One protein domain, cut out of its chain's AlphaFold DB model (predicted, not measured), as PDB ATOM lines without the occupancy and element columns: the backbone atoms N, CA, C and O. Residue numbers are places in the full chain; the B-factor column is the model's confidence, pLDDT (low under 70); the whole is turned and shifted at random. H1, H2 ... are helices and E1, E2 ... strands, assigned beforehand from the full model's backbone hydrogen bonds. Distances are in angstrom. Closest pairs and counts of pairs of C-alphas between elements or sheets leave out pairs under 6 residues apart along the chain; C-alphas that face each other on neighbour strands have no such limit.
ATOM      1  N   LYS A  61     122.195 125.222  91.740       51.16
ATOM      2  CA  LYS A  61     121.757 123.807  91.685       51.16
ATOM      3  C   LYS A  61     122.044 123.124  90.333       51.16
ATOM      4  O   LYS A  61     121.821 121.930  90.149       51.16
ATOM      5  N   ILE A  62     122.531 123.909  89.383       53.69
ATOM      6  CA  ILE A  62     123.080 123.529  88.096       53.69
ATOM      7  C   ILE A  62     124.270 122.593  88.369       53.69
ATOM      8  O   ILE A  62     125.173 122.940  89.126       53.69
ATOM      9  N   PHE A  63     124.237 121.393  87.781       60.44
ATOM     10  CA  PHE A  63     125.177 120.262  87.989       60.44
ATOM     11  C   PHE A  63     124.918 119.345  89.196       60.44
ATOM     12  O   PHE A  63     125.803 118.579  89.580       60.44
ATOM     13  N   GLY A  64     123.722 119.393  89.797       52.03
ATOM     14  CA  GLY A  64     123.415 118.554  90.965       52.03
ATOM     15  C   GLY A  64     124.269 118.903  92.190       52.03
ATOM     16  O   GLY A  64     124.426 118.087  93.091       52.03
ATOM     17  N   SER A  65     124.839 120.108  92.207       44.53
ATOM     18  CA  SER A  65     125.799 120.579  93.197       44.53
ATOM     19  C   SER A  65     125.220 120.510  94.617       44.53
ATOM     20  O   SER A  65     124.252 121.174  94.984       44.53
ATOM     21  N   GLY A  66     125.829 119.650  95.427       50.88
ATOM     22  CA  GLY A  66     125.551 119.470  96.844       50.88
ATOM     23  C   GLY A  66     126.524 118.440  97.411       50.88
ATOM     24  O   GLY A  66     126.901 117.499  96.714       50.88
ATOM     25  N   LYS A  67     126.961 118.608  98.665       50.41
ATOM     26  CA  LYS A  67     127.796 117.613  99.359       50.41
ATOM     27  C   LYS A  67     126.989 116.320  99.540       50.41
ATOM     28  O   LYS A  67     126.267 116.176 100.520       50.41
ATOM     29  N   ARG A  68     127.086 115.383  98.594       58.56
ATOM     30  CA  ARG A  68     126.449 114.057  98.664       58.56
ATOM     31  C   ARG A  68     127.530 112.978  98.723       58.56
ATOM     32  O   ARG A  68     127.867 112.376  97.716       58.56
ATOM     33  N   MET A  69     128.098 112.754  99.910       50.94
ATOM     34  CA  MET A  69     129.282 111.893 100.066       50.94
ATOM     35  C   MET A  69     129.000 110.377  99.955       50.94
ATOM     36  O   MET A  69     129.933 109.612  99.718       50.94
ATOM     37  N   THR A  70     127.747 109.913 100.074       63.53
ATOM     38  CA  THR A  70     127.423 108.472 100.239       63.53
ATOM     39  C   THR A  70     126.459 107.891  99.192       63.53
ATOM     40  O   THR A  70     125.756 106.928  99.479       63.53
ATOM     41  N   SER A  71     126.402 108.468  97.992       83.69
ATOM     42  CA  SER A  71     125.443 108.099  96.937       83.69
ATOM     43  C   SER A  71     126.134 107.403  95.750       83.69
ATOM     44  O   SER A  71     127.317 107.634  95.497       83.69
ATOM     45  N   ASN A  72     125.436 106.531  95.017       91.25
ATOM     46  CA  ASN A  72     125.934 105.986  93.744       91.25
ATOM     47  C   ASN A  72     125.886 107.038  92.629       91.25
ATOM     48  O   ASN A  72     126.754 107.058  91.758       91.25
ATOM     49  N   LEU A  73     124.895 107.933  92.673       90.81
ATOM     50  CA  LEU A  73     124.878 109.150  91.867       90.81
ATOM     51  C   LEU A  73     125.774 110.221  92.484       90.81
ATOM     52  O   LEU A  73     125.617 110.604  93.643       90.81
ATOM     53  N   ARG A  74     126.687 110.747  91.680       90.38
ATOM     54  CA  ARG A  74     127.662 111.757  92.082       90.38
ATOM     55  C   ARG A  74     127.392 113.059  91.359       90.38
ATOM     56  O   ARG A  74     126.740 113.091  90.318       90.38
ATOM     57  N   SER A  75     127.908 114.141  91.913       86.25
ATOM     58  CA  SER A  75     127.750 115.483  91.361       86.25
ATOM     59  C   SER A  75     129.109 116.149  91.237       86.25
ATOM     60  O   SER A  75     130.092 115.700  91.831       86.25
ATOM     61  N   ALA A  76     129.178 117.203  90.429       88.38
ATOM     62  CA  ALA A  76     130.399 117.982  90.310       88.38
ATOM     63  C   ALA A  76     130.484 118.968  91.487       88.38
ATOM     64  O   ALA A  76     129.518 119.672  91.791       88.38
ATOM     65  N   ILE A  77     131.634 119.013  92.157       86.88
ATOM     66  CA  ILE A  77     131.873 119.842  93.344       86.88
ATOM     67  C   ILE A  77     132.818 120.972  92.955       86.88
ATOM     68  O   ILE A  77     133.861 120.713  92.363       86.88
ATOM     69  N   LEU A  78     132.457 122.219  93.272       89.31
ATOM     70  CA  LEU A  78     133.310 123.380  93.009       89.31
ATOM     71  C   LEU A  78     134.660 123.193  93.715       89.31
ATOM     72  O   LEU A  78     134.692 122.921  94.913       89.31
ATOM     73  N   THR A  79     135.759 123.342  92.975       89.31
ATOM     74  CA  THR A  79     137.114 123.274  93.527       89.31
ATOM     75  C   THR A  79     137.737 124.663  93.601       89.31
ATOM     76  O   THR A  79     137.745 125.415  92.625       89.31
ATOM     77  N   GLU A  80     138.285 124.992  94.766       89.56
ATOM     78  CA  GLU A  80     139.070 126.213  94.983       89.56
ATOM     79  C   GLU A  80     140.471 126.081  94.360       89.56
ATOM     80  O   GLU A  80     141.037 127.029  93.808       89.56
ATOM     81  N   ASN A  81     141.010 124.859  94.364       91.12
ATOM     82  CA  ASN A  81     142.334 124.545  93.846       91.12
ATOM     83  C   ASN A  81     142.268 124.241  92.348       91.12
ATOM     84  O   ASN A  81     142.241 123.090  91.914       91.12
ATOM     85  N   VAL A  82     142.239 125.304  91.548       93.38
ATOM     86  CA  VAL A  82     142.250 125.202  90.083       93.38
ATOM     87  C   VAL A  82     143.673 124.950  89.555       93.38
ATOM     88  O   VAL A  82     144.540 125.800  89.781       93.38
ATOM     89  N   PRO A  83     143.923 123.862  88.798       93.62
ATOM     90  CA  PRO A  83     145.234 123.597  88.204       93.62
ATOM     91  C   PRO A  83     145.702 124.727  87.275       93.62
ATOM     92  O   PRO A  83     144.907 125.295  86.522       93.62
ATOM     93  N   GLU A  84     147.005 125.022  87.262       95.19
ATOM     94  CA  GLU A  84     147.576 126.116  86.457       95.19
ATOM     95  C   GLU A  84     147.275 125.964  84.959       95.19
ATOM     96  O   GLU A  84     146.920 126.937  84.293       95.19
ATOM     97  N   VAL A  85     147.313 124.730  84.439       95.56
ATOM     98  CA  VAL A  85     146.949 124.424  83.045       95.56
ATOM     99  C   VAL A  85     145.531 124.893  82.700       95.56
ATOM    100  O   VAL A  85     145.297 125.416  81.609       95.56
ATOM    101  N   ILE A  86     144.595 124.783  83.650       95.06
ATOM    102  CA  ILE A  86     143.216 125.242  83.487       95.06
ATOM    103  C   ILE A  86     143.150 126.764  83.548       95.06
ATOM    104  O   ILE A  86     142.538 127.365  82.668       95.06
ATOM    105  N   ARG A  87     143.819 127.400  84.522       94.38
ATOM    106  CA  ARG A  87     143.868 128.872  84.630       94.38
ATOM    107  C   ARG A  87     144.443 129.502  83.364       94.38
ATOM    108  O   ARG A  87     143.882 130.459  82.843       94.38
ATOM    109  N   LYS A  88     145.514 128.924  82.816       95.38
ATOM    110  CA  LYS A  88     146.147 129.393  81.579       95.38
ATOM    111  C   LYS A  88     145.227 129.260  80.362       95.38
ATOM    112  O   LYS A  88     145.203 130.160  79.530       95.38
ATOM    113  N   LYS A  89     144.474 128.157  80.245       94.56
ATOM    114  CA  LYS A  89     143.593 127.898  79.089       94.56
ATOM    115  C   LYS A  89     142.243 128.619  79.182       94.56
ATOM    116  O   LYS A  89     141.732 129.083  78.165       94.56
ATOM    117  N   TYR A  90     141.651 128.702  80.372       93.00
ATOM    118  CA  TYR A  90     140.268 129.154  80.570       93.00
ATOM    119  C   TYR A  90     140.128 130.423  81.424       93.00
ATOM    120  O   TYR A  90     139.008 130.899  81.614       93.00
ATOM    121  N   GLY A  91     141.233 130.995  81.908       92.75
ATOM    122  CA  GLY A  91     141.237 132.207  82.726       92.75
ATOM    123  C   GLY A  91     140.521 131.999  84.061       92.75
ATOM    124  O   GLY A  91     140.732 131.000  84.748       92.75
ATOM    125  N   ASN A  92     139.625 132.926  84.399       90.62
ATOM    126  CA  ASN A  92     138.866 132.944  85.656       90.62
ATOM    127  C   ASN A  92     137.641 132.007  85.631       90.62
ATOM    128  O   ASN A  92     136.562 132.362  86.104       90.62
ATOM    129  N   ALA A  93     137.762 130.838  85.002       91.62
ATOM    130  CA  ALA A  93     136.677 129.868  84.946       91.62
ATOM    131  C   ALA A  93     136.410 129.228  86.313       91.62
ATOM    132  O   ALA A  93     137.338 128.961  87.077       91.62
ATOM    133  N   LYS A  94     135.134 128.931  86.592       91.69
ATOM    134  CA  LYS A  94     134.761 128.082  87.728       91.69
ATOM    135  C   LYS A  94     135.041 126.633  87.347       91.69
ATOM    136  O   LYS A  94     134.641 126.197  86.265       91.69
ATOM    137  N   VAL A  95     135.707 125.897  88.225       92.69
ATOM    138  CA  VAL A  95     136.109 124.510  87.972       92.69
ATOM    139  C   VAL A  95     135.477 123.617  89.014       92.69
ATOM    140  O   VAL A  95     135.429 123.968  90.188       92.69
ATOM    141  N   TYR A  96     134.997 122.464  88.576       92.31
ATOM    142  CA  TYR A  96     134.355 121.485  89.426       92.31
ATOM    143  C   TYR A  96     135.044 120.135  89.236       92.31
ATOM    144  O   TYR A  96     135.241 119.686  88.104       92.31
ATOM    145  N   SER A  97     135.410 119.484  90.336       91.25
ATOM    146  CA  SER A  97     135.869 118.098  90.331       91.25
ATOM    147  C   SER A  97     134.667 117.165  90.268       91.25
ATOM    148  O   SER A  97     133.675 117.377  90.970       91.25
ATOM    149  N   LEU A  98     134.757 116.113  89.461       89.00
ATOM    150  CA  LEU A  98     133.796 115.021  89.537       89.00
ATOM    151  C   LEU A  98     134.098 114.228  90.813       89.00
ATOM    152  O   LEU A  98     135.240 113.816  91.008       89.00
ATOM    153  N   ASP A  99     133.108 114.021  91.685       84.00
ATOM    154  CA  ASP A  99     133.245 113.167  92.879       84.00
ATOM    155  C   ASP A  99     133.273 111.676  92.481       84.00
ATOM    156  O   ASP A  99     132.394 110.892  92.827       84.00
ATOM    157  N   LEU A 100     134.244 111.312  91.638       88.06
ATOM    158  CA  LEU A 100     134.449 109.990  91.063       88.06
ATOM    159  C   LEU A 100     135.933 109.629  91.136       88.06
ATOM    160  O   LEU A 100     136.749 110.154  90.381       88.06
ATOM    161  N   GLU A 101     136.274 108.687  92.014       88.62
ATOM    162  CA  GLU A 101     137.660 108.298  92.305       88.62
ATOM    163  C   GLU A 101     138.456 107.900  91.050       88.62
ATOM    164  O   GLU A 101     139.585 108.345  90.863       88.62
ATOM    165  N   ARG A 102     137.847 107.137  90.133       91.62
ATOM    166  CA  ARG A 102     138.494 106.689  88.885       91.62
ATOM    167  C   ARG A 102     138.733 107.802  87.862       91.62
ATOM    168  O   ARG A 102     139.453 107.586  86.891       91.62
ATOM    169  N   PHE A 103     138.117 108.967  88.044       93.00
ATOM    170  CA  PHE A 103     138.077 110.034  87.044       93.00
ATOM    171  C   PHE A 103     138.510 111.389  87.613       93.00
ATOM    172  O   PHE A 103     138.092 112.430  87.111       93.00
ATOM    173  N   GLN A 104     139.382 111.388  88.627       92.00
ATOM    174  CA  GLN A 104     139.911 112.608  89.255       92.00
ATOM    175  C   GLN A 104     140.641 113.541  88.272       92.00
ATOM    176  O   GLN A 104     140.721 114.745  88.509       92.00
ATOM    177  N   HIS A 105     141.144 113.015  87.150       94.06
ATOM    178  CA  HIS A 105     141.766 113.816  86.096       94.06
ATOM    179  C   HIS A 105     140.758 114.533  85.183       94.06
ATOM    180  O   HIS A 105     141.165 115.375  84.383       94.06
ATOM    181  N   VAL A 106     139.462 114.211  85.248       95.81
ATOM    182  CA  VAL A 106     138.423 114.895  84.470       95.81
ATOM    183  C   VAL A 106     137.766 115.959  85.335       95.81
ATOM    184  O   VAL A 106     137.218 115.677  86.398       95.81
ATOM    185  N   VAL A 107     137.770 117.192  84.842       95.19
ATOM    186  CA  VAL A 107     137.127 118.333  85.497       95.19
ATOM    187  C   VAL A 107     136.046 118.930  84.610       95.19
ATOM    188  O   VAL A 107     136.128 118.893  83.380       95.19
ATOM    189  N   LEU A 108     135.034 119.511  85.243       94.19
ATOM    190  CA  LEU A 108     134.019 120.316  84.583       94.19
ATOM    191  C   LEU A 108     134.381 121.795  84.729       94.19
ATOM    192  O   LEU A 108     134.696 122.267  85.816       94.19
ATOM    193  N   ILE A 109     134.321 122.542  83.636       93.25
ATOM    194  CA  ILE A 109     134.739 123.940  83.566       93.25
ATOM    195  C   ILE A 109     133.556 124.766  83.093       93.25
ATOM    196  O   ILE A 109     133.028 124.535  82.006       93.25
ATOM    197  N   ARG A 110     133.173 125.770  83.878       90.31
ATOM    198  CA  ARG A 110     132.157 126.754  83.509       90.31
ATOM    199  C   ARG A 110     132.808 128.109  83.274       90.31
ATOM    200  O   ARG A 110     133.449 128.670  84.164       90.31
ATOM    201  N   LYS A 111     132.638 128.647  82.068       88.56
ATOM    202  CA  LYS A 111     133.247 129.920  81.665       88.56
ATOM    203  C   LYS A 111     132.383 131.109  82.138       88.56
ATOM    204  O   LYS A 111     131.171 131.063  81.957       88.56
ATOM    205  N   PRO A 112     132.972 132.199  82.665       74.75
ATOM    206  CA  PRO A 112     132.249 133.283  83.350       74.75
ATOM    207  C   PRO A 112     131.415 134.212  82.445       74.75
ATOM    208  O   PRO A 112     130.695 135.057  82.957       74.75
ATOM    209  N   LEU A 113     131.491 134.074  81.116       67.62
ATOM    210  CA  LEU A 113     130.851 134.983  80.148       67.62
ATOM    211  C   LEU A 113     129.955 134.243  79.144       67.62
ATOM    212  O   LEU A 113     130.046 134.493  77.946       67.62
ATOM    213  N   ASN A 114     129.131 133.292  79.600       60.12
ATOM    214  CA  ASN A 114     128.161 132.584  78.745       60.12
ATOM    215  C   ASN A 114     128.795 131.718  77.631       60.12
ATOM    216  O   ASN A 114     128.149 131.363  76.650       60.12
ATOM    217  N   LYS A 115     130.077 131.349  77.776       67.62
ATOM    218  CA  LYS A 115     130.882 130.680  76.728       67.62
ATOM    219  C   LYS A 115     130.871 129.149  76.775       67.62
ATOM    220  O   LYS A 115     131.704 128.510  76.124       67.62
ATOM    221  N   GLY A 116     129.978 128.558  77.557       84.75
ATOM    222  CA  GLY A 116     129.840 127.112  77.609       84.75
ATOM    223  C   GLY A 116     130.338 126.438  78.872       84.75
ATOM    224  O   GLY A 116     131.061 127.014  79.693       84.75
ATOM    225  N   VAL A 117     129.954 125.173  78.966       89.56
ATOM    226  CA  VAL A 117     130.451 124.206  79.935       89.56
ATOM    227  C   VAL A 117     131.323 123.209  79.188       89.56
ATOM    228  O   VAL A 117     130.918 122.696  78.143       89.56
ATOM    229  N   CYS A 118     132.518 122.948  79.707       93.25
ATOM    230  CA  CYS A 118     133.460 122.019  79.103       93.25
ATOM    231  C   CYS A 118     133.860 120.928  80.089       93.25
ATOM    232  O   CYS A 118     134.250 121.235  81.211       93.25
ATOM    233  N   TYR A 119     133.838 119.674  79.655       95.56
ATOM    234  CA  TYR A 119     134.641 118.640  80.294       95.56
ATOM    235  C   TYR A 119     136.076 118.776  79.790       95.56
ATOM    236  O   TYR A 119     136.280 118.938  78.588       95.56
ATOM    237  N   TYR A 120     137.058 118.707  80.682       96.75
ATOM    238  CA  TYR A 120     138.478 118.731  80.341       96.75
ATOM    239  C   TYR A 120     139.194 117.591  81.047       96.75
ATOM    240  O   TYR A 120     139.025 117.410  82.252       96.75
ATOM    241  N   ASN A 121     140.008 116.846  80.309       97.19
ATOM    242  CA  ASN A 121     140.854 115.801  80.863       97.19
ATOM    243  C   ASN A 121     142.289 116.332  81.035       97.19
ATOM    244  O   ASN A 121     142.939 116.742  80.075       97.19
ATOM    245  N   LEU A 122     142.774 116.330  82.278       96.00
ATOM    246  CA  LEU A 122     144.092 116.830  82.673       96.00
ATOM    247  C   LEU A 122     145.252 115.971  82.137       96.00
ATOM    248  O   LEU A 122     146.329 116.512  81.896       96.00
ATOM    249  N   GLU A 123     145.044 114.669  81.924       95.12
ATOM    250  CA  GLU A 123     146.080 113.735  81.463       95.12
ATOM    251  C   GLU A 123     146.370 113.908  79.967       95.12
ATOM    252  O   GLU A 123     147.518 114.106  79.569       95.12
ATOM    253  N   ASN A 124     145.330 113.879  79.128       96.12
ATOM    254  CA  ASN A 124     145.474 113.956  77.667       96.12
ATOM    255  C   ASN A 124     145.225 115.361  77.083       96.12
ATOM    256  O   ASN A 124     145.401 115.568  75.884       96.12
ATOM    257  N   LYS A 125     144.849 116.333  77.926       96.69
ATOM    258  CA  LYS A 125     144.627 117.750  77.587       96.69
ATOM    259  C   LYS A 125     143.502 118.010  76.574       96.69
ATOM    260  O   LYS A 125     143.456 119.098  75.989       96.69
ATOM    261  N   LEU A 126     142.592 117.056  76.386       96.81
ATOM    262  CA  LEU A 126     141.424 117.187  75.513       96.81
ATOM    263  C   LEU A 126     140.229 117.802  76.255       96.81
ATOM    264  O   LEU A 126     140.037 117.574  77.452       96.81
ATOM    265  N   ASP A 127     139.391 118.543  75.529       95.69
ATOM    266  CA  ASP A 127     138.095 119.034  75.998       95.69
ATOM    267  C   ASP A 127     136.920 118.666  75.100       95.69
ATOM    268  O   ASP A 127     137.032 118.542  73.883       95.69
ATOM    269  N   LEU A 128     135.757 118.588  75.744       95.06
ATOM    270  CA  LEU A 128     134.448 118.606  75.112       95.06
ATOM    271  C   LEU A 128     133.656 119.783  75.667       95.06
ATOM    272  O   LEU A 128     133.310 119.782  76.845       95.06
ATOM    273  N   CYS A 129     133.341 120.760  74.820       92.38
ATOM    274  CA  CYS A 129     132.565 121.935  75.203       92.38
ATOM    275  C   CYS A 129     131.147 121.895  74.626       92.38
ATOM    276  O   CYS A 129     130.929 121.481  73.491       92.38
ATOM    277  N   SER A 130     130.195 122.401  75.402       88.56
ATOM    278  CA  SER A 130     128.804 122.621  75.005       88.56
ATOM    279  C   SER A 130     128.345 124.008  75.460       88.56
ATOM    280  O   SER A 130     129.010 124.636  76.286       88.56
ATOM    281  N   ALA A 131     127.237 124.511  74.910       84.31
ATOM    282  CA  ALA A 131     126.663 125.793  75.323       84.31
ATOM    283  C   ALA A 131     126.340 125.810  76.830       84.31
ATOM    284  O   ALA A 131     126.015 124.768  77.408       84.31
ATOM    285  N   ASP A 132     126.463 126.984  77.473       76.50
ATOM    286  CA  ASP A 132     126.234 127.076  78.917       76.50
ATOM    287  C   ASP A 132     124.733 126.913  79.133       76.50
ATOM    288  O   ASP A 132     123.945 127.692  78.599       76.50
ATOM    289  N   PRO A 133     124.324 125.890  79.882       64.19
ATOM    290  CA  PRO A 133     122.919 125.637  80.088       64.19
ATOM    291  C   PRO A 133     122.148 126.689  80.852       64.19
ATOM    292  O   PRO A 133     120.932 126.706  80.748       64.19
ATOM    293  N   VAL A 134     122.826 127.537  81.621       65.88
ATOM    294  CA  VAL A 134     122.170 128.598  82.394       65.88
ATOM    295  C   VAL A 134     121.590 129.684  81.484       65.88
ATOM    296  O   VAL A 134     120.818 130.520  81.932       65.88
ATOM    297  N   LEU A 135     121.945 129.665  80.197       62.06
ATOM    298  CA  LEU A 135     121.330 130.511  79.180       62.06
ATOM    299  C   LEU A 135     119.938 130.040  78.751       62.06
ATOM    300  O   LEU A 135     119.228 130.809  78.110       62.06
ATOM    301  N   ALA A 136     119.573 128.792  79.043       63.62
ATOM    302  CA  ALA A 136     118.230 128.293  78.801       63.62
ATOM    303  C   ALA A 136     117.358 128.588  80.026       63.62
ATOM    304  O   ALA A 136     117.808 128.417  81.161       63.62
ATOM    305  N   ASP A 137     116.123 129.028  79.786       70.56
ATOM    306  CA  ASP A 137     115.107 129.081  80.834       70.56
ATOM    307  C   ASP A 137     114.887 127.667  81.412       70.56
ATOM    308  O   ASP A 137     115.063 126.668  80.709       70.56
ATOM    309  N   GLY A 138     114.561 127.577  82.702       82.31
ATOM    310  CA  GLY A 138     114.312 126.312  83.395       82.31
ATOM    311  C   GLY A 138     115.465 125.758  84.243       82.31
ATOM    312  O   GLY A 138     116.111 126.459  85.025       82.31
ATOM    313  N   PHE A 139     115.659 124.440  84.184       82.94
ATOM    314  CA  PHE A 139     116.547 123.673  85.047       82.94
ATOM    315  C   PHE A 139     117.460 122.720  84.272       82.94
ATOM    316  O   PHE A 139     117.117 122.160  83.230       82.94
ATOM    317  N   LYS A 140     118.642 122.470  84.850       84.44
ATOM    318  CA  LYS A 140     119.596 121.505  84.308       84.44
ATOM    319  C   LYS A 140     120.383 120.772  85.381       84.44
ATOM    320  O   LYS A 140     121.194 121.369  86.090       84.44
ATOM    321  N   TYR A 141     120.198 119.462  85.441       87.62
ATOM    322  CA  TYR A 141     120.891 118.590  86.377       87.62
ATOM    323  C   TYR A 141     121.771 117.594  85.636       87.62
ATOM    324  O   TYR A 141     121.414 117.080  84.576       87.62
ATOM    325  N   PHE A 142     122.935 117.351  86.229       90.25
ATOM    326  CA  PHE A 142     123.872 116.331  85.799       90.25
ATOM    327  C   PHE A 142     124.185 115.469  87.012       90.25
ATOM    328  O   PHE A 142     124.662 115.993  88.022       90.25
ATOM    329  N   TRP A 143     123.933 114.168  86.912       92.00
ATOM    330  CA  TRP A 143     124.494 113.204  87.855       92.00
ATOM    331  C   TRP A 143     125.406 112.245  87.136       92.00
ATOM    332  O   TRP A 143     125.092 111.748  86.056       92.00
ATOM    333  N   TYR A 144     126.522 111.970  87.779       93.81
ATOM    334  CA  TYR A 144     127.569 111.110  87.289       93.81
ATOM    335  C   TYR A 144     127.451 109.749  87.960       93.81
ATOM    336  O   TYR A 144     127.239 109.658  89.167       93.81
ATOM    337  N   LEU A 145     127.590 108.693  87.174       94.06
ATOM    338  CA  LEU A 145     127.537 107.320  87.642       94.06
ATOM    339  C   LEU A 145     128.757 106.568  87.115       94.06
ATOM    340  O   LEU A 145     128.997 106.507  85.907       94.06
ATOM    341  N   ASP A 146     129.517 105.976  88.031       93.19
ATOM    342  CA  ASP A 146     130.632 105.092  87.704       93.19
ATOM    343  C   ASP A 146     130.181 103.634  87.780       93.19
ATOM    344  O   ASP A 146     130.004 103.055  88.853       93.19
ATOM    345  N   LEU A 147     129.994 103.032  86.606       90.94
ATOM    346  CA  LEU A 147     129.633 101.621  86.463       90.94
ATOM    347  C   LEU A 147     130.854 100.697  86.369       90.94
ATOM    348  O   LEU A 147     130.720  99.549  85.950       90.94
ATOM    349  N   LYS A 148     132.047 101.182  86.735       87.62
ATOM    350  CA  LYS A 148     133.312 100.434  86.679       87.62
ATOM    351  C   LYS A 148     133.688  99.935  85.278       87.62
ATOM    352  O   LYS A 148     134.411  98.956  85.141       87.62
ATOM    353  N   LYS A 149     133.217 100.616  84.227       84.94
ATOM    354  CA  LYS A 149     133.660 100.396  82.838       84.94
ATOM    355  C   LYS A 149     134.835 101.312  82.516       84.94
ATOM    356  O   LYS A 149     134.934 102.418  83.057       84.94
ATOM    357  N   ASP A 150     135.766 100.839  81.700       86.00
ATOM    358  CA  ASP A 150     137.011 101.559  81.434       86.00
ATOM    359  C   ASP A 150     136.765 102.840  80.646       86.00
ATOM    360  O   ASP A 150     136.133 102.831  79.594       86.00
ATOM    361  N   SER A 151     137.290 103.953  81.166       91.81
ATOM    362  CA  SER A 151     137.257 105.275  80.525       91.81
ATOM    363  C   SER A 151     135.864 105.849  80.231       91.81
ATOM    364  O   SER A 151     135.759 106.801  79.460       91.81
ATOM    365  N   LEU A 152     134.793 105.291  80.804       95.75
ATOM    366  CA  LEU A 152     133.425 105.762  80.587       95.75
ATOM    367  C   LEU A 152     132.826 106.328  81.871       95.75
ATOM    368  O   LEU A 152     132.683 105.619  82.867       95.75
ATOM    369  N   ILE A 153     132.400 107.585  81.798       95.88
ATOM    370  CA  ILE A 153     131.551 108.218  82.805       95.88
ATOM    371  C   ILE A 153     130.129 108.217  82.258       95.88
ATOM    372  O   ILE A 153     129.898 108.739  81.167       95.88
ATOM    373  N   TYR A 154     129.176 107.655  82.996       96.56
ATOM    374  CA  TYR A 154     127.764 107.722  82.627       96.56
ATOM    375  C   TYR A 154     127.143 108.962  83.256       96.56
ATOM    376  O   TYR A 154     127.414 109.270  84.416       96.56
ATOM    377  N   ILE A 155     126.339 109.691  82.487       95.50
ATOM    378  CA  ILE A 155     125.821 110.995  82.890       95.50
ATOM    379  C   ILE A 155     124.313 111.010  82.672       95.50
ATOM    380  O   ILE A 155     123.833 110.904  81.543       95.50
ATOM    381  N   PHE A 156     123.559 111.135  83.758       95.12
ATOM    382  CA  PHE A 156     122.144 111.470  83.693       95.12
ATOM    383  C   PHE A 156     122.012 112.973  83.480       95.12
ATOM    384  O   PHE A 156     122.413 113.767  84.328       95.12
ATOM    385  N   GLU A 157     121.464 113.339  82.333       92.19
ATOM    386  CA  GLU A 157     121.308 114.697  81.835       92.19
ATOM    387  C   GLU A 157     119.832 115.062  81.855       92.19
ATOM    388  O   GLU A 157     119.090 114.667  80.953       92.19
ATOM    389  N   PHE A 158     119.385 115.724  82.925       90.94
ATOM    390  CA  PHE A 158     117.968 116.027  83.127       90.94
ATOM    391  C   PHE A 158     117.718 117.515  82.980       90.94
ATOM    392  O   PHE A 158     118.068 118.320  83.852       90.94
ATOM    393  N   PHE A 159     117.162 117.870  81.831       86.69
ATOM    394  CA  PHE A 159     116.957 119.239  81.392       86.69
ATOM    395  C   PHE A 159     115.456 119.490  81.273       86.69
ATOM    396  O   PHE A 159     114.695 118.557  81.026       86.69
ATOM    397  N   GLY A 160     115.019 120.726  81.439       83.94
ATOM    398  CA  GLY A 160     113.620 121.077  81.238       83.94
ATOM    399  C   GLY A 160     113.317 122.480  81.713       83.94
ATOM    400  O   GLY A 160     114.171 123.129  82.304       83.94
ATOM    401  N   ASP A 161     112.101 122.925  81.471       82.31
ATOM    402  CA  ASP A 161     111.573 124.224  81.863       82.31
ATOM    403  C   ASP A 161     110.120 124.060  82.340       82.31
ATOM    404  O   ASP A 161     109.735 122.996  82.838       82.31
ATOM    405  N   GLU A 162     109.321 125.125  82.271       76.69
ATOM    406  CA  GLU A 162     107.909 125.074  82.650       76.69
ATOM    407  C   GLU A 162     107.053 124.227  81.692       76.69
ATOM    408  O   GLU A 162     106.022 123.693  82.114       76.69
ATOM    409  N   ASP A 163     107.491 124.066  80.441       74.50
ATOM    410  CA  ASP A 163     106.718 123.494  79.339       74.50
ATOM    411  C   ASP A 163     107.256 122.142  78.846       74.50
ATOM    412  O   ASP A 163     106.520 121.384  78.205       74.50
ATOM    413  N   TYR A 164     108.517 121.820  79.139       75.62
ATOM    414  CA  TYR A 164     109.218 120.677  78.566       75.62
ATOM    415  C   TYR A 164     110.217 120.020  79.532       75.62
ATOM    416  O   TYR A 164     110.709 120.614  80.489       75.62
ATOM    417  N   SER A 165     110.536 118.745  79.294       82.44
ATOM    418  CA  SER A 165     111.607 118.026  79.992       82.44
ATOM    419  C   SER A 165     112.279 117.002  79.069       82.44
ATOM    420  O   SER A 165     111.613 116.128  78.520       82.44
ATOM    421  N   ASP A 166     113.605 117.091  78.937       85.88
ATOM    422  CA  ASP A 166     114.486 116.148  78.236       85.88
ATOM    423  C   ASP A 166     115.375 115.436  79.254       85.88
ATOM    424  O   ASP A 166     116.355 116.000  79.756       85.88
ATOM    425  N   TYR A 167     115.019 114.196  79.576       91.44
ATOM    426  CA  TYR A 167     115.765 113.360  80.504       91.44
ATOM    427  C   TYR A 167     116.431 112.229  79.741       91.44
ATOM    428  O   TYR A 167     115.764 111.395  79.126       91.44
ATOM    429  N   LYS A 168     117.760 112.166  79.805       92.56
ATOM    430  CA  LYS A 168     118.534 111.162  79.074       92.56
ATOM    431  C   LYS A 168     119.720 110.645  79.857       92.56
ATOM    432  O   LYS A 168     120.238 111.299  80.759       92.56
ATOM    433  N   LEU A 169     120.157 109.451  79.476       95.69
ATOM    434  CA  LEU A 169     121.435 108.895  79.881       95.69
ATOM    435  C   LEU A 169     122.420 109.049  78.724       95.69
ATOM    436  O   LEU A 169     122.157 108.616  77.597       95.69
ATOM    437  N   THR A 170     123.572 109.638  79.005       95.25
ATOM    438  CA  THR A 170     124.702 109.731  78.082       95.25
ATOM    439  C   THR A 170     125.911 109.015  78.678       95.25
ATOM    440  O   THR A 170     125.917 108.633  79.851       95.25
ATOM    441  N   TYR A 171     126.938 108.797  77.863       95.69
ATOM    442  CA  TYR A 171     128.277 108.545  78.384       95.69
ATOM    443  C   TYR A 171     129.259 109.561  77.822       95.69
ATOM    444  O   TYR A 171     129.113 110.001  76.679       95.69
ATOM    445  N   LEU A 172     130.296 109.852  78.603       96.69
ATOM    446  CA  LEU A 172     131.510 110.542  78.192       96.69
ATOM    447  C   LEU A 172     132.666 109.539  78.185       96.69
ATOM    448  O   LEU A 172     132.974 108.935  79.212       96.69
ATOM    449  N   ASN A 173     133.311 109.372  77.032       97.25
ATOM    450  CA  ASN A 173     134.565 108.637  76.938       97.25
ATOM    451  C   ASN A 173     135.726 109.583  77.275       97.25
ATOM    452  O   ASN A 173     135.984 110.525  76.529       97.25
ATOM    453  N   THR A 174     136.425 109.339  78.381       96.25
ATOM    454  CA  THR A 174     137.439 110.257  78.929       96.25
ATOM    455  C   THR A 174     138.744 110.268  78.134       96.25
ATOM    456  O   THR A 174     139.467 111.261  78.153       96.25
ATOM    457  N   GLN A 175     139.032 109.207  77.375       95.75
ATOM    458  CA  GLN A 175     140.213 109.134  76.509       95.75
ATOM    459  C   GLN A 175     140.053 109.967  75.235       95.75
ATOM    460  O   GLN A 175     141.006 110.582  74.775       95.75
ATOM    461  N   THR A 176     138.849 109.985  74.660       96.56
ATOM    462  CA  THR A 176     138.565 110.667  73.383       96.56
ATOM    463  C   THR A 176     137.813 111.982  73.556       96.56
ATOM    464  O   THR A 176     137.653 112.718  72.586       96.56
ATOM    465  N   MET A 177     137.303 112.246  74.762       96.19
ATOM    466  CA  MET A 177     136.371 113.333  75.076       96.19
ATOM    467  C   MET A 177     135.146 113.359  74.153       96.19
ATOM    468  O   MET A 177     134.581 114.407  73.860       96.19
ATOM    469  N   LYS A 178     134.699 112.186  73.693       96.12
ATOM    470  CA  LYS A 178     133.464 112.046  72.917       96.12
ATOM    471  C   LYS A 178     132.312 111.670  73.831       96.12
ATOM    472  O   LYS A 178     132.422 110.738  74.630       96.12
ATOM    473  N   GLN A 179     131.193 112.360  73.656       95.12
ATOM    474  CA  GLN A 179     129.950 112.080  74.359       95.12
ATOM    475  C   GLN A 179     128.912 111.500  73.402       95.12
ATOM    476  O   GLN A 179     128.835 111.895  72.238       95.12
ATOM    477  N   LYS A 180     128.101 110.563  73.892       93.56
ATOM    478  CA  LYS A 180     127.015 109.964  73.113       93.56
ATOM    479  C   LYS A 180     125.775 109.765  73.971       93.56
ATOM    480  O   LYS A 180     125.858 109.238  75.079       93.56
ATOM    481  N   VAL A 181     124.620 110.122  73.416       92.56
ATOM    482  CA  VAL A 181     123.320 109.789  74.006       92.56
ATOM    483  C   VAL A 181     123.077 108.286  73.878       92.56
ATOM    484  O   VAL A 181     123.182 107.694  72.796       92.56
ATOM    485  N   LEU A 182     122.776 107.643  75.001       92.94
ATOM    486  CA  LEU A 182     122.460 106.224  75.030       92.94
ATOM    487  C   LEU A 182     120.984 105.989  74.750       92.94
ATOM    488  O   LEU A 182     120.669 105.242  73.820       92.94
ATOM    489  N   PHE A 183     120.133 106.629  75.547       92.00
ATOM    490  CA  PHE A 183     118.677 106.588  75.466       92.00
ATOM    491  C   PHE A 183     118.073 107.658  76.387       92.00
ATOM    492  O   PHE A 183     118.737 108.159  77.297       92.00
ATOM    493  N   TYR A 184     116.806 107.981  76.150       92.44
ATOM    494  CA  TYR A 184     115.996 108.830  77.023       92.44
ATOM    495  C   TYR A 184     115.477 108.029  78.216       92.44
ATOM    496  O   TYR A 184     115.423 106.804  78.156       92.44
ATOM    497  N   VAL A 185     115.115 108.697  79.305       93.75
ATOM    498  CA  VAL A 185     114.792 108.076  80.594       93.75
ATOM    499  C   VAL A 185     113.500 108.660  81.145       93.75
ATOM    500  O   VAL A 185     113.338 109.873  81.189       93.75
ATOM    501  N   ALA A 186     112.612 107.804  81.647       94.62
ATOM    502  CA  ALA A 186     111.530 108.220  82.530       94.62
ATOM    503  C   ALA A 186     111.954 107.982  83.996       94.62
ATOM    504  O   ALA A 186     112.001 106.837  84.445       94.62
ATOM    505  N   PRO A 187     112.335 109.012  84.761       95.44
ATOM    506  CA  PRO A 187     112.800 108.828  86.123       95.44
ATOM    507  C   PRO A 187     111.622 108.595  87.058       95.44
ATOM    508  O   PRO A 187     110.645 109.341  87.049       95.44
ATOM    509  N   ILE A 188     111.733 107.570  87.894       96.62
ATOM    510  CA  ILE A 188     110.725 107.226  88.892       96.62
ATOM    511  C   ILE A 188     111.395 107.144  90.252       96.62
ATOM    512  O   ILE A 188     112.288 106.327  90.459       96.62
ATOM    513  N   ILE A 189     110.958 107.970  91.197       96.31
ATOM    514  CA  ILE A 189     111.381 107.851  92.590       96.31
ATOM    515  C   ILE A 189     110.550 106.758  93.247       96.31
ATOM    516  O   ILE A 189     109.322 106.813  93.270       96.31
ATOM    517  N   LYS A 190     111.231 105.771  93.821       94.56
ATOM    518  CA  LYS A 190     110.618 104.776  94.688       94.56
ATOM    519  C   LYS A 190     110.793 105.206  96.139       94.56
ATOM    520  O   LYS A 190     111.916 105.255  96.644       94.56
ATOM    521  N   LYS A 191     109.675 105.463  96.818       91.81
ATOM    522  CA  LYS A 191     109.632 105.757  98.252       91.81
ATOM    523  C   LYS A 191     108.699 104.753  98.915       91.81
ATOM    524  O   LYS A 191     107.494 104.752  98.676       91.81
ATOM    525  N   GLU A 192     109.281 103.856  99.708       88.94
ATOM    526  CA  GLU A 192     108.574 102.731 100.329       88.94
ATOM    527  C   GLU A 192     107.844 101.859  99.289       88.94
ATOM    528  O   GLU A 192     108.486 101.193  98.471       88.94
ATOM    529  N   LYS A 193     106.506 101.850  99.327       89.31
ATOM    530  CA  LYS A 193     105.641 101.127  98.390       89.31
ATOM    531  C   LYS A 193     105.147 102.009  97.246       89.31
ATOM    532  O   LYS A 193     104.505 101.466  96.359       89.31
ATOM    533  N   ASN A 194     105.377 103.320  97.267       93.62
ATOM    534  CA  ASN A 194     104.839 104.266  96.289       93.62
ATOM    535  C   ASN A 194     105.864 104.602  95.206       93.62
ATOM    536  O   ASN A 194     107.080 104.543  95.428       93.62
ATOM    537  N   LEU A 195     105.350 104.943  94.026       96.06
ATOM    538  CA  LEU A 195     106.145 105.383  92.888       96.06
ATOM    539  C   LEU A 195     105.794 106.836  92.605       96.06
ATOM    540  O   LEU A 195     104.625 107.175  92.541       96.06
ATOM    541  N   HIS A 196     106.784 107.688  92.402       95.62
ATOM    542  CA  HIS A 196     106.581 109.109  92.139       95.62
ATOM    543  C   HIS A 196     107.349 109.507  90.888       95.62
ATOM    544  O   HIS A 196     108.358 108.883  90.549       95.62
ATOM    545  N   TRP A 197     106.897 110.553  90.201       94.88
ATOM    546  CA  TRP A 197     107.694 111.133  89.126       94.88
ATOM    547  C   TRP A 197     109.025 111.644  89.687       94.88
ATOM    548  O   TRP A 197     109.059 112.330  90.709       94.88
ATOM    549  N   GLY A 198     110.130 111.277  89.045       92.69
ATOM    550  CA  GLY A 198     111.466 111.628  89.501       92.69
ATOM    551  C   GLY A 198     111.886 113.010  89.034       92.69
ATOM    552  O   GLY A 198     112.704 113.124  88.123       92.69
ATOM    553  N   TYR A 199     111.352 114.059  89.663       90.75
ATOM    554  CA  TYR A 199     111.856 115.404  89.415       90.75
ATOM    555  C   TYR A 199     113.331 115.506  89.800       90.75
ATOM    556  O   TYR A 199     113.737 114.961  90.830       90.75
ATOM    557  N   PRO A 200     114.144 116.240  89.028       90.19
ATOM    558  CA  PRO A 200     115.571 116.269  89.272       90.19
ATOM    559  C   PRO A 200     115.979 116.706  90.677       90.19
ATOM    560  O   PRO A 200     116.838 116.097  91.301       90.19
ATOM    561  N   TRP A 201     115.324 117.732  91.213       88.94
ATOM    562  CA  TRP A 201     115.607 118.235  92.556       88.94
ATOM    563  C   TRP A 201     115.174 117.277  93.680       88.94
ATOM    564  O   TRP A 201     115.657 117.433  94.801       88.94
ATOM    565  N   ASP A 202     114.337 116.280  93.382       91.81
ATOM    566  CA  ASP A 202     113.853 115.283  94.346       91.81
ATOM    567  C   ASP A 202     114.737 114.029  94.388       91.81
ATOM    568  O   ASP A 202     114.735 113.295  95.381       91.81
ATOM    569  N   ILE A 203     115.499 113.770  93.319       92.56
ATOM    570  CA  ILE A 203     116.375 112.600  93.206       92.56
ATOM    571  C   ILE A 203     117.558 112.744  94.162       92.56
ATOM    572  O   ILE A 203     118.292 113.741  94.157       92.56
ATOM    573  N   VAL A 204     117.777 111.699  94.958       91.12
ATOM    574  CA  VAL A 204     118.890 111.582  95.904       91.12
ATOM    575  C   VAL A 204     119.943 110.610  95.381       91.12
ATOM    576  O   VAL A 204     121.105 111.000  95.285       91.12
ATOM    577  N   ASP A 205     119.532 109.398  95.004       93.94
ATOM    578  CA  ASP A 205     120.413 108.335  94.503       93.94
ATOM    579  C   ASP A 205     119.674 107.439  93.485       93.94
ATOM    580  O   ASP A 205     118.478 107.604  93.248       93.94
ATOM    581  N   ILE A 206     120.358 106.464  92.894       95.38
ATOM    582  CA  ILE A 206     119.825 105.471  91.961       95.38
ATOM    583  C   ILE A 206     119.770 104.078  92.596       95.38
ATOM    584  O   ILE A 206     120.650 103.685  93.360       95.38
ATOM    585  N   ILE A 207     118.732 103.305  92.269       94.94
ATOM    586  CA  ILE A 207     118.603 101.929  92.754       94.94
ATOM    587  C   ILE A 207     119.401 101.001  91.840       94.94
ATOM    588  O   ILE A 207     119.026 100.758  90.690       94.94
ATOM    589  N   LEU A 208     120.484 100.447  92.381       95.00
ATOM    590  CA  LEU A 208     121.350  99.497  91.689       95.00
ATOM    591  C   LEU A 208     121.274  98.105  92.317       95.00
ATOM    592  O   LEU A 208     120.931  97.940  93.486       95.00
ATOM    593  N   SER A 209     121.649  97.105  91.532       95.00
ATOM    594  CA  SER A 209     122.029  95.781  92.019       95.00
ATOM    595  C   SER A 209     123.427  95.446  91.522       95.00
ATOM    596  O   SER A 209     123.875  95.959  90.496       95.00
ATOM    597  N   ARG A 210     124.123  94.574  92.246       92.50
ATOM    598  CA  ARG A 210     125.399  94.007  91.819       92.50
ATOM    599  C   ARG A 210     125.173  92.543  91.482       92.50
ATOM    600  O   ARG A 210     124.697  91.785  92.323       92.50
ATOM    601  N   LYS A 211     125.542  92.148  90.267       91.50
ATOM    602  CA  LYS A 211     125.628  90.742  89.878       91.50
ATOM    603  C   LYS A 211     127.037  90.501  89.366       91.50
ATOM    604  O   LYS A 211     127.434  91.103  88.375       91.50
ATOM    605  N   GLU A 212     127.782  89.658  90.079       88.31
ATOM    606  CA  GLU A 212     129.211  89.447  89.827       88.31
ATOM    607  C   GLU A 212     129.961  90.796  89.855       88.31
ATOM    608  O   GLU A 212     129.909  91.521  90.856       88.31
ATOM    609  N   ASN A 213     130.615  91.163  88.752       86.75
ATOM    610  CA  ASN A 213     131.362  92.413  88.622       86.75
ATOM    611  C   ASN A 213     130.551  93.562  88.010       86.75
ATOM    612  O   ASN A 213     131.014  94.704  88.048       86.75
ATOM    613  N   ASP A 214     129.343  93.302  87.503       89.50
ATOM    614  CA  ASP A 214     128.523  94.319  86.850       89.50
ATOM    615  C   ASP A 214     127.571  95.013  87.835       89.50
ATOM    616  O   ASP A 214     126.918  94.395  88.687       89.50
ATOM    617  N   LEU A 215     127.476  96.334  87.683       93.06
ATOM    618  CA  LEU A 215     126.438  97.155  88.295       93.06
ATOM    619  C   LEU A 215     125.246  97.245  87.343       93.06
ATOM    620  O   LEU A 215     125.383  97.600  86.173       93.06
ATOM    621  N   LEU A 216     124.071  96.914  87.863       95.62
ATOM    622  CA  LEU A 216     122.828  96.827  87.114       95.62
ATOM    623  C   LEU A 216     121.849  97.893  87.597       95.62
ATOM    624  O   LEU A 216     121.662  98.067  88.801       95.62
ATOM    625  N   LEU A 217     121.184  98.563  86.663       96.50
ATOM    626  CA  LEU A 217     120.186  99.590  86.934       96.50
ATOM    627  C   LEU A 217     118.821  98.935  87.112       96.50
ATOM    628  O   LEU A 217     118.418  98.117  86.280       96.50
ATOM    629  N   ASN A 218     118.097  99.311  88.164       96.88
ATOM    630  CA  ASN A 218     116.698  98.929  88.302       96.88
ATOM    631  C   ASN A 218     115.848  99.731  87.309       96.88
ATOM    632  O   ASN A 218     115.805 100.963  87.378       96.88
ATOM    633  N   ALA A 219     115.176  99.043  86.391       97.00
ATOM    634  CA  ALA A 219     114.384  99.685  85.354       97.00
ATOM    635  C   ALA A 219     113.222  98.806  84.873       97.00
ATOM    636  O   ALA A 219     113.169  97.602  85.115       97.00
ATOM    637  N   THR A 220     112.289  99.406  84.141       95.94
ATOM    638  CA  THR A 220     111.199  98.703  83.462       95.94
ATOM    639  C   THR A 220     110.841  99.396  82.155       95.94
ATOM    640  O   THR A 220     110.893 100.615  82.049       95.94
ATOM    641  N   PHE A 221     110.424  98.620  81.160       93.50
ATOM    642  CA  PHE A 221     109.777  99.137  79.947       93.50
ATOM    643  C   PHE A 221     108.251  98.955  79.992       93.50
ATOM    644  O   PHE A 221     107.551  99.273  79.034       93.50
ATOM    645  N   LYS A 222     107.718  98.393  81.087       93.44
ATOM    646  CA  LYS A 222     106.282  98.167  81.285       93.44
ATOM    647  C   LYS A 222     105.654  99.389  81.947       93.44
ATOM    648  O   LYS A 222     105.380  99.391  83.148       93.44
ATOM    649  N   HIS A 223     105.428 100.429  81.155       93.19
ATOM    650  CA  HIS A 223     104.718 101.620  81.602       93.19
ATOM    651  C   HIS A 223     103.845 102.226  80.501       93.19
ATOM    652  O   HIS A 223     103.945 101.865  79.331       93.19
ATOM    653  N   LYS A 224     102.981 103.158  80.901       90.81
ATOM    654  CA  LYS A 224     102.059 103.926  80.055       90.81
ATOM    655  C   LYS A 224     102.406 105.412  79.982       90.81
ATOM    656  O   LYS A 224     101.656 106.163  79.369       90.81
ATOM    657  N   ILE A 225     103.520 105.821  80.596       86.12
ATOM    658  CA  ILE A 225     104.022 107.199  80.532       86.12
ATOM    659  C   ILE A 225     104.098 107.622  79.068       86.12
ATOM    660  O   ILE A 225     104.796 106.990  78.271       86.12
ATOM    661  N   ASP A 226     103.351 108.669  78.745       76.94
ATOM    662  CA  ASP A 226     103.356 109.268  77.425       76.94
ATOM    663  C   ASP A 226     104.637 110.078  77.249       76.94
ATOM    664  O   ASP A 226     104.911 111.014  77.999       76.94
ATOM    665  N   VAL A 227     105.427 109.676  76.263       68.44
ATOM    666  CA  VAL A 227     106.711 110.285  75.914       68.44
ATOM    667  C   VAL A 227     106.688 110.867  74.503       68.44
ATOM    668  O   VAL A 227     107.727 111.222  73.960       68.44
ATOM    669  N   SER A 228     105.502 110.966  73.896       60.78
ATOM    670  CA  SER A 228     105.330 111.486  72.537       60.78
ATOM    671  C   SER A 228     105.729 112.958  72.387       60.78
ATOM    672  O   SER A 228     106.057 113.376  71.283       60.78
ATOM    673  N   GLU A 229     105.762 113.722  73.485       54.38
ATOM    674  CA  GLU A 229     106.230 115.115  73.509       54.38
ATOM    675  C   GLU A 229     107.737 115.257  73.804       54.38
ATOM    676  O   GLU A 229     108.223 116.381  73.868       54.38
ATOM    677  N   ALA A 230     108.515 114.170  73.939       53.81
ATOM    678  CA  ALA A 230     109.964 114.220  74.216       53.81
ATOM    679  C   ALA A 230     110.831 114.699  73.013       53.81
ATOM    680  O   ALA A 230     112.029 114.420  72.927       53.81
ATOM    681  N   GLY A 231     110.217 115.465  72.106       50.69
ATOM    682  CA  GLY A 231     110.829 116.173  70.988       50.69
ATOM    683  C   GLY A 231     110.796 115.413  69.661       50.69
ATOM    684  O   GLY A 231     110.770 114.185  69.616       50.69
ATOM    685  N   ASP A 232     110.897 116.165  68.561       48.25
ATOM    686  CA  ASP A 232     111.003 115.659  67.177       48.25
ATOM    687  C   ASP A 232     112.243 114.768  66.926       48.25
ATOM    688  O   ASP A 232     112.424 114.218  65.840       48.25
ATOM    689  N   TYR A 233     113.117 114.627  67.927       50.94
ATOM    690  CA  TYR A 233     114.387 113.902  67.867       50.94
ATOM    691  C   TYR A 233     114.286 112.424  68.256       50.94
ATOM    692  O   TYR A 233     115.256 111.680  68.092       50.94
ATOM    693  N   LEU A 234     113.141 111.989  68.783       60.06
ATOM    694  CA  LEU A 234     112.910 110.596  69.133       60.06
ATOM    695  C   LEU A 234     112.237 109.857  67.982       60.06
ATOM    696  O   LEU A 234     111.165 110.231  67.507       60.06
ATOM    697  N   ASP A 235     112.855 108.751  67.569       62.75
ATOM    698  CA  ASP A 235     112.179 107.775  66.724       62.75
ATOM    699  C   ASP A 235     110.890 107.336  67.434       62.75
ATOM    700  O   ASP A 235     110.920 106.921  68.594       62.75
ATOM    701  N   LYS A 236     109.749 107.415  66.741       63.03
ATOM    702  CA  LYS A 236     108.424 107.054  67.279       63.03
ATOM    703  C   LYS A 236     108.349 105.608  67.778       63.03
ATOM    704  O   LYS A 236     107.408 105.248  68.481       63.03
ATOM    705  N   THR A 237     109.306 104.773  67.391       64.81
ATOM    706  CA  THR A 237     109.425 103.373  67.810       64.81
ATOM    707  C   THR A 237     110.357 103.165  69.011       64.81
ATOM    708  O   THR A 237     110.396 102.062  69.566       64.81
ATOM    709  N   ALA A 238     111.091 104.199  69.436       73.00
ATOM    710  CA  ALA A 238     112.011 104.126  70.559       73.00
ATOM    711  C   ALA A 238     111.259 103.804  71.855       73.00
ATOM    712  O   ALA A 238     110.241 104.410  72.194       73.00
ATOM    713  N   LYS A 239     111.789 102.842  72.612       87.56
ATOM    714  CA  LYS A 239     111.264 102.503  73.935       87.56
ATOM    715  C   LYS A 239     112.055 103.258  74.988       87.56
ATOM    716  O   LYS A 239     113.270 103.105  75.075       87.56
ATOM    717  N   ILE A 240     111.366 104.027  75.816       91.38
ATOM    718  CA  ILE A 240     111.985 104.734  76.935       91.38
ATOM    719  C   ILE A 240     111.900 103.829  78.167       91.38
ATOM    720  O   ILE A 240     110.813 103.359  78.471       91.38
ATOM    721  N   PRO A 241     113.007 103.500  78.850       94.88
ATOM    722  CA  PRO A 241     112.938 102.829  80.139       94.88
ATOM    723  C   PRO A 241     112.490 103.801  81.232       94.88
ATOM    724  O   PRO A 241     113.008 104.916  81.346       94.88
ATOM    725  N   ALA A 242     111.608 103.328  82.108       96.00
ATOM    726  CA  ALA A 242     111.439 103.911  83.425       96.00
ATOM    727  C   ALA A 242     112.566 103.416  84.343       96.00
ATOM    728  O   ALA A 242     112.673 102.212  84.580       96.00
ATOM    729  N   ILE A 243     113.421 104.321  84.826       97.19
ATOM    730  CA  ILE A 243     114.551 104.006  85.718       97.19
ATOM    731  C   ILE A 243     114.194 104.407  87.142       97.19
ATOM    732  O   ILE A 243     113.682 105.503  87.373       97.19
ATOM    733  N   PHE A 244     114.480 103.519  88.094       96.88
ATOM    734  CA  PHE A 244     114.124 103.721  89.491       96.88
ATOM    735  C   PHE A 244     115.252 104.378  90.294       96.88
ATOM    736  O   PHE A 244     116.377 103.881  90.380       96.88
ATOM    737  N   PHE A 245     114.898 105.479  90.943       96.19
ATOM    738  CA  PHE A 245     115.730 106.292  91.819       96.19
ATOM    739  C   PHE A 245     115.192 106.257  93.252       96.19
ATOM    740  O   PHE A 245     114.061 105.839  93.505       96.19
ATOM    741  N   THR A 246     116.000 106.723  94.196       95.12
ATOM    742  CA  THR A 246     115.556 107.093  95.542       95.12
ATOM    743  C   THR A 246     115.517 108.610  95.655       95.12
ATOM    744  O   THR A 246     116.227 109.319  94.938       95.12
ATOM    745  N   GLY A 247     114.672 109.123  96.541       93.38
ATOM    746  CA  GLY A 247     114.474 110.556  96.655       93.38
ATOM    747  C   GLY A 247     113.374 110.937  97.628       93.38
ATOM    748  O   GLY A 247     112.698 110.074  98.197       93.38
ATOM    749  N   VAL A 248     113.190 112.242  97.792       93.31
ATOM    750  CA  VAL A 248     112.078 112.814  98.553       93.31
ATOM    751  C   VAL A 248     111.187 113.546  97.554       93.31
ATOM    752  O   VAL A 248     111.557 114.635  97.129       93.31
ATOM    753  N   PRO A 249     110.058 112.951  97.133       93.06
ATOM    754  CA  PRO A 249     109.198 113.566  96.138       93.06
ATOM    755  C   PRO A 249     108.571 114.844  96.706       93.06
ATOM    756  O   PRO A 249     108.061 114.849  97.825       93.06
ATOM    757  N   THR A 250     108.587 115.914  95.919       90.19
ATOM    758  CA  THR A 250     107.860 117.162  96.208       90.19
ATOM    759  C   THR A 250     106.385 117.075  95.829       90.19
ATOM    760  O   THR A 250     105.587 117.909  96.254       90.19
ATOM    761  N   GLN A 251     106.009 116.066  95.037       86.75
ATOM    762  CA  GLN A 251     104.635 115.799  94.628       86.75
ATOM    763  C   GLN A 251     104.188 114.407  95.081       86.75
ATOM    764  O   GLN A 251     104.840 113.399  94.808       86.75
ATOM    765  N   GLU A 252     103.019 114.342  95.710       85.50
ATOM    766  CA  GLU A 252     102.460 113.110  96.289       85.50
ATOM    767  C   GLU A 252     101.696 112.235  95.276       85.50
ATOM    768  O   GLU A 252     101.044 111.260  95.644       85.50
ATOM    769  N   THR A 253     101.763 112.557  93.982       87.88
ATOM    770  CA  THR A 253     101.119 111.761  92.931       87.88
ATOM    771  C   THR A 253     101.762 110.375  92.827       87.88
ATOM    772  O   THR A 253     102.932 110.262  92.456       87.88
ATOM    773  N   ASP A 254     100.978 109.324  93.087       91.56
ATOM    774  CA  ASP A 254     101.408 107.935  92.894       91.56
ATOM    775  C   ASP A 254     101.325 107.528  91.409       91.56
ATOM    776  O   ASP A 254     100.273 107.594  90.772       91.56
ATOM    777  N   MET A 255     102.445 107.060  90.870       94.06
ATOM    778  CA  MET A 255     102.649 106.651  89.481       94.06
ATOM    779  C   MET A 255     102.359 105.161  89.238       94.06
ATOM    780  O   MET A 255     102.559 104.681  88.122       94.06
ATOM    781  N   LYS A 256     101.884 104.395  90.232       92.69
ATOM    782  CA  LYS A 256     101.583 102.952  90.076       92.69
ATOM    783  C   LYS A 256     100.593 102.603  88.963       92.69
ATOM    784  O   LYS A 256     100.652 101.493  88.435       92.69
ATOM    785  N   SER A 257      99.664 103.496  88.607       92.00
ATOM    786  CA  SER A 257      98.752 103.259  87.473       92.00
ATOM    787  C   SER A 257      99.476 103.292  86.124       92.00
ATOM    788  O   SER A 257      99.037 102.643  85.165       92.00
ATOM    789  N   GLU A 258     100.588 104.027  86.076       92.62
ATOM    790  CA  GLU A 258     101.369 104.300  84.878       92.62
ATOM    791  C   GLU A 258     102.588 103.392  84.763       92.62
ATOM    792  O   GLU A 258     102.932 103.004  83.654       92.62
ATOM    793  N   VAL A 259     103.231 103.023  85.871       93.69
ATOM    794  CA  VAL A 259     104.476 102.244  85.881       93.69
ATOM    795  C   VAL A 259     104.300 100.974  86.693       93.69
ATOM    796  O   VAL A 259     103.963 101.017  87.874       93.69
ATOM    797  N   GLN A 260     104.592  99.830  86.077       90.62
ATOM    798  CA  GLN A 260     104.672  98.570  86.803       90.62
ATOM    799  C   GLN A 260     106.085  98.384  87.336       90.62
ATOM    800  O   GLN A 260     107.017  98.148  86.563       90.62
ATOM    801  N   GLU A 261     106.239  98.450  88.659       83.12
ATOM    802  CA  GLU A 261     107.492  98.047  89.286       83.12
ATOM    803  C   GLU A 261     107.741  96.563  89.002       83.12
ATOM    804  O   GLU A 261     107.061  95.667  89.503       83.12
ATOM    805  N   THR A 262     108.760  96.308  88.199       77.25
ATOM    806  CA  THR A 262     109.366  94.995  88.057       77.25
ATOM    807  C   THR A 262     110.734  95.098  88.703       77.25
ATOM    808  O   THR A 262     111.468  96.024  88.370       77.25
ATOM    809  N   LYS A 263     111.096  94.188  89.619       78.56
ATOM    810  CA  LYS A 263     112.463  94.098  90.175       78.56
ATOM    811  C   LYS A 263     113.432  93.590  89.099       78.56
ATOM    812  O   LYS A 263     113.980  92.495  89.198       78.56
ATOM    813  N   SER A 264     113.558  94.354  88.024       92.38
ATOM    814  CA  SER A 264     114.275  94.003  86.814       92.38
ATOM    815  C   SER A 264     115.514  94.870  86.731       92.38
ATOM    816  O   SER A 264     115.446  96.096  86.706       92.38
ATOM    817  N   PHE A 265     116.656  94.201  86.718       96.25
ATOM    818  CA  PHE A 265     117.962  94.829  86.750       96.25
ATOM    819  C   PHE A 265     118.659  94.600  85.415       96.25
ATOM    820  O   PHE A 265     118.745  93.464  84.945       96.25
ATOM    821  N   PHE A 266     119.147  95.678  84.811       95.88
ATOM    822  CA  PHE A 266     119.728  95.663  83.473       95.88
ATOM    823  C   PHE A 266     121.105  96.317  83.464       95.88
ATOM    824  O   PHE A 266     121.336  97.304  84.159       95.88
ATOM    825  N   THR A 267     122.006  95.821  82.617       95.88
ATOM    826  CA  THR A 267     123.188  96.602  82.238       95.88
ATOM    827  C   THR A 267     122.761  97.784  81.367       95.88
ATOM    828  O   THR A 267     121.726  97.733  80.688       95.88
ATOM    829  N   VAL A 268     123.570  98.843  81.331       95.00
ATOM    830  CA  VAL A 268     123.302  99.993  80.455       95.00
ATOM    831  C   VAL A 268     123.298  99.581  78.983       95.00
ATOM    832  O   VAL A 268     122.485 100.075  78.204       95.00
ATOM    833  N   GLU A 269     124.146  98.633  78.594       93.62
ATOM    834  CA  GLU A 269     124.210  98.101  77.234       93.62
ATOM    835  C   GLU A 269     122.914  97.370  76.861       93.62
ATOM    836  O   GLU A 269     122.413  97.530  75.746       93.62
ATOM    837  N   SER A 270     122.342  96.601  77.796       93.88
ATOM    838  CA  SER A 270     121.059  95.921  77.601       93.88
ATOM    839  C   SER A 270     119.915  96.927  77.453       93.88
ATOM    840  O   SER A 270     119.163  96.847  76.481       93.88
ATOM    841  N   LEU A 271     119.836  97.926  78.344       94.69
ATOM    842  CA  LEU A 271     118.851  99.008  78.237       94.69
ATOM    843  C   LEU A 271     118.982  99.751  76.912       94.69
ATOM    844  O   LEU A 271     117.985  99.954  76.226       94.69
ATOM    845  N   SER A 272     120.209 100.100  76.518       92.38
ATOM    846  CA  SER A 272     120.464 100.810  75.270       92.38
ATOM    847  C   SER A 272     120.051  99.991  74.055       92.38
ATOM    848  O   SER A 272     119.450 100.545  73.142       92.38
ATOM    849  N   ARG A 273     120.292  98.675  74.048       90.94
ATOM    850  CA  ARG A 273     119.836  97.790  72.969       90.94
ATOM    851  C   ARG A 273     118.312  97.728  72.885       90.94
ATOM    852  O   ARG A 273     117.765  97.853  71.799       90.94
ATOM    853  N   ILE A 274     117.625  97.566  74.018       91.25
ATOM    854  CA  ILE A 274     116.155  97.495  74.050       91.25
ATOM    855  C   ILE A 274     115.537  98.835  73.637       91.25
ATOM    856  O   ILE A 274     114.587  98.851  72.856       91.25
ATOM    857  N   ALA A 275     116.089  99.947  74.129       88.25
ATOM    858  CA  ALA A 275     115.629 101.294  73.807       88.25
ATOM    859  C   ALA A 275     115.840 101.646  72.328       88.25
ATOM    860  O   ALA A 275     115.009 102.331  71.736       88.25
ATOM    861  N   ARG A 276     116.925 101.138  71.727       81.19
ATOM    862  CA  ARG A 276     117.294 101.339  70.319       81.19
ATOM    863  C   ARG A 276     116.727 100.299  69.355       81.19
ATOM    864  O   ARG A 276     117.143 100.321  68.207       81.19
ATOM    865  N   ASN A 277     115.834  99.392  69.765       53.66
ATOM    866  CA  ASN A 277     115.294  98.350  68.879       53.66
ATOM    867  C   ASN A 277     114.335  98.903  67.796       53.66
ATOM    868  O   ASN A 277     113.145  98.597  67.777       53.66
TER     869      ASN A 277
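What this domain is: This is residues 61 to 277 of the 281 residues of an uncharacterized protein of Leptospira haakeii (UniProt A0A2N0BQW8). Three strongly twisted sheets follow one another along the longest axis: a branched sheet of six strands, E10 to E15, at one end, the sheet E6 to E9 in the middle, and the sheet E1 to E5 at the other end, with H1 at its far tip. H2 packs on E9 where the middle and branched sheets adjoin. The printed part has 217 residues, with two named helices and fifteen named strands in the order E1, H1, E2 to E15, H2; under half of the residues are in named elements, and the class is mostly strand. The orders E1 E2 E3 E4 E5 and E6 E7 E8 E9 are antiparallel throughout, and the branched sheet is mixed. The whole is compact, with a radius of gyration of the C-alphas of 17.4 A and spans of 54 by 42 by 33 A.

How they stand to each other: E15, residues 242 to 247, has its parallel neighbour E10, residues 186 to 191, on one side, with N 188 and O 243 2.9 A apart, within hydrogen-bond range. On the other side are its antiparallel neighbours E12, residues 203 to 206, with N 246 and O 205 at 2.8 A, and E14, residues 214 to 220, with N 220 and O 242 at 2.9 A. E11, residues 194 to 197, forms a hairpin with E10, with N 189 and O 196 at 2.8 A; E13, residues 208 to 211, forms one with E14, with N 209 and O 216 at 2.9 A. E12 to E15 make a Greek key: E13, E14 and E15 are a meander, each strand the antiparallel neighbour of the one before, and E12 neighbours E15. E9, residues 178 to 184, runs on into E10 at 68 degrees. E6, residues 139 to 145, E7, residues 152 to 160, E8, residues 165 to 173, and E9 form a second meander, with N 141 and O 158 at 2.9 A. H2, residues 268 to 275, is over E9, slantwise at 48 degrees on the local plane; the closest C-alphas, of Leu 182 and Ser 272, are 5.8 A apart. E2, residues 94 to 98, E3, residues 106 to 110, E4, residues 117 to 121, and E5, residues 127 to 130, make the third meander, with E1, residues 76 to 78, beside E2. The closest C-alphas of E5 and E9, Leu 128 and Lys 178, are 7.0 A apart. H1, residues 84 to 90, only grazes this sheet. In H1 and H2 every O i to N i+4 pair is within hydrogen-bond range.

Where its parts are: E1 begins at C-alpha 76, (130.399, 117.982, 90.310), and H2 ends at C-alpha 275, (115.629, 101.294, 73.807). E7 and E8 are each 25.0 A long, E6 19.9 A, E9 and E14 18.2 A.

The domain as a whole: The C-alphas of Lys 88 and Ser 257, the two farthest apart, are 54.4 A apart. The printed part has no cut. The links E14 to E15 and E15 to H2 are long. The mean pLDDT of the printed part is 86.8; residues 61 to 70, 113 to 115, 133 to 136, 227 to 237 and 277 are under 70.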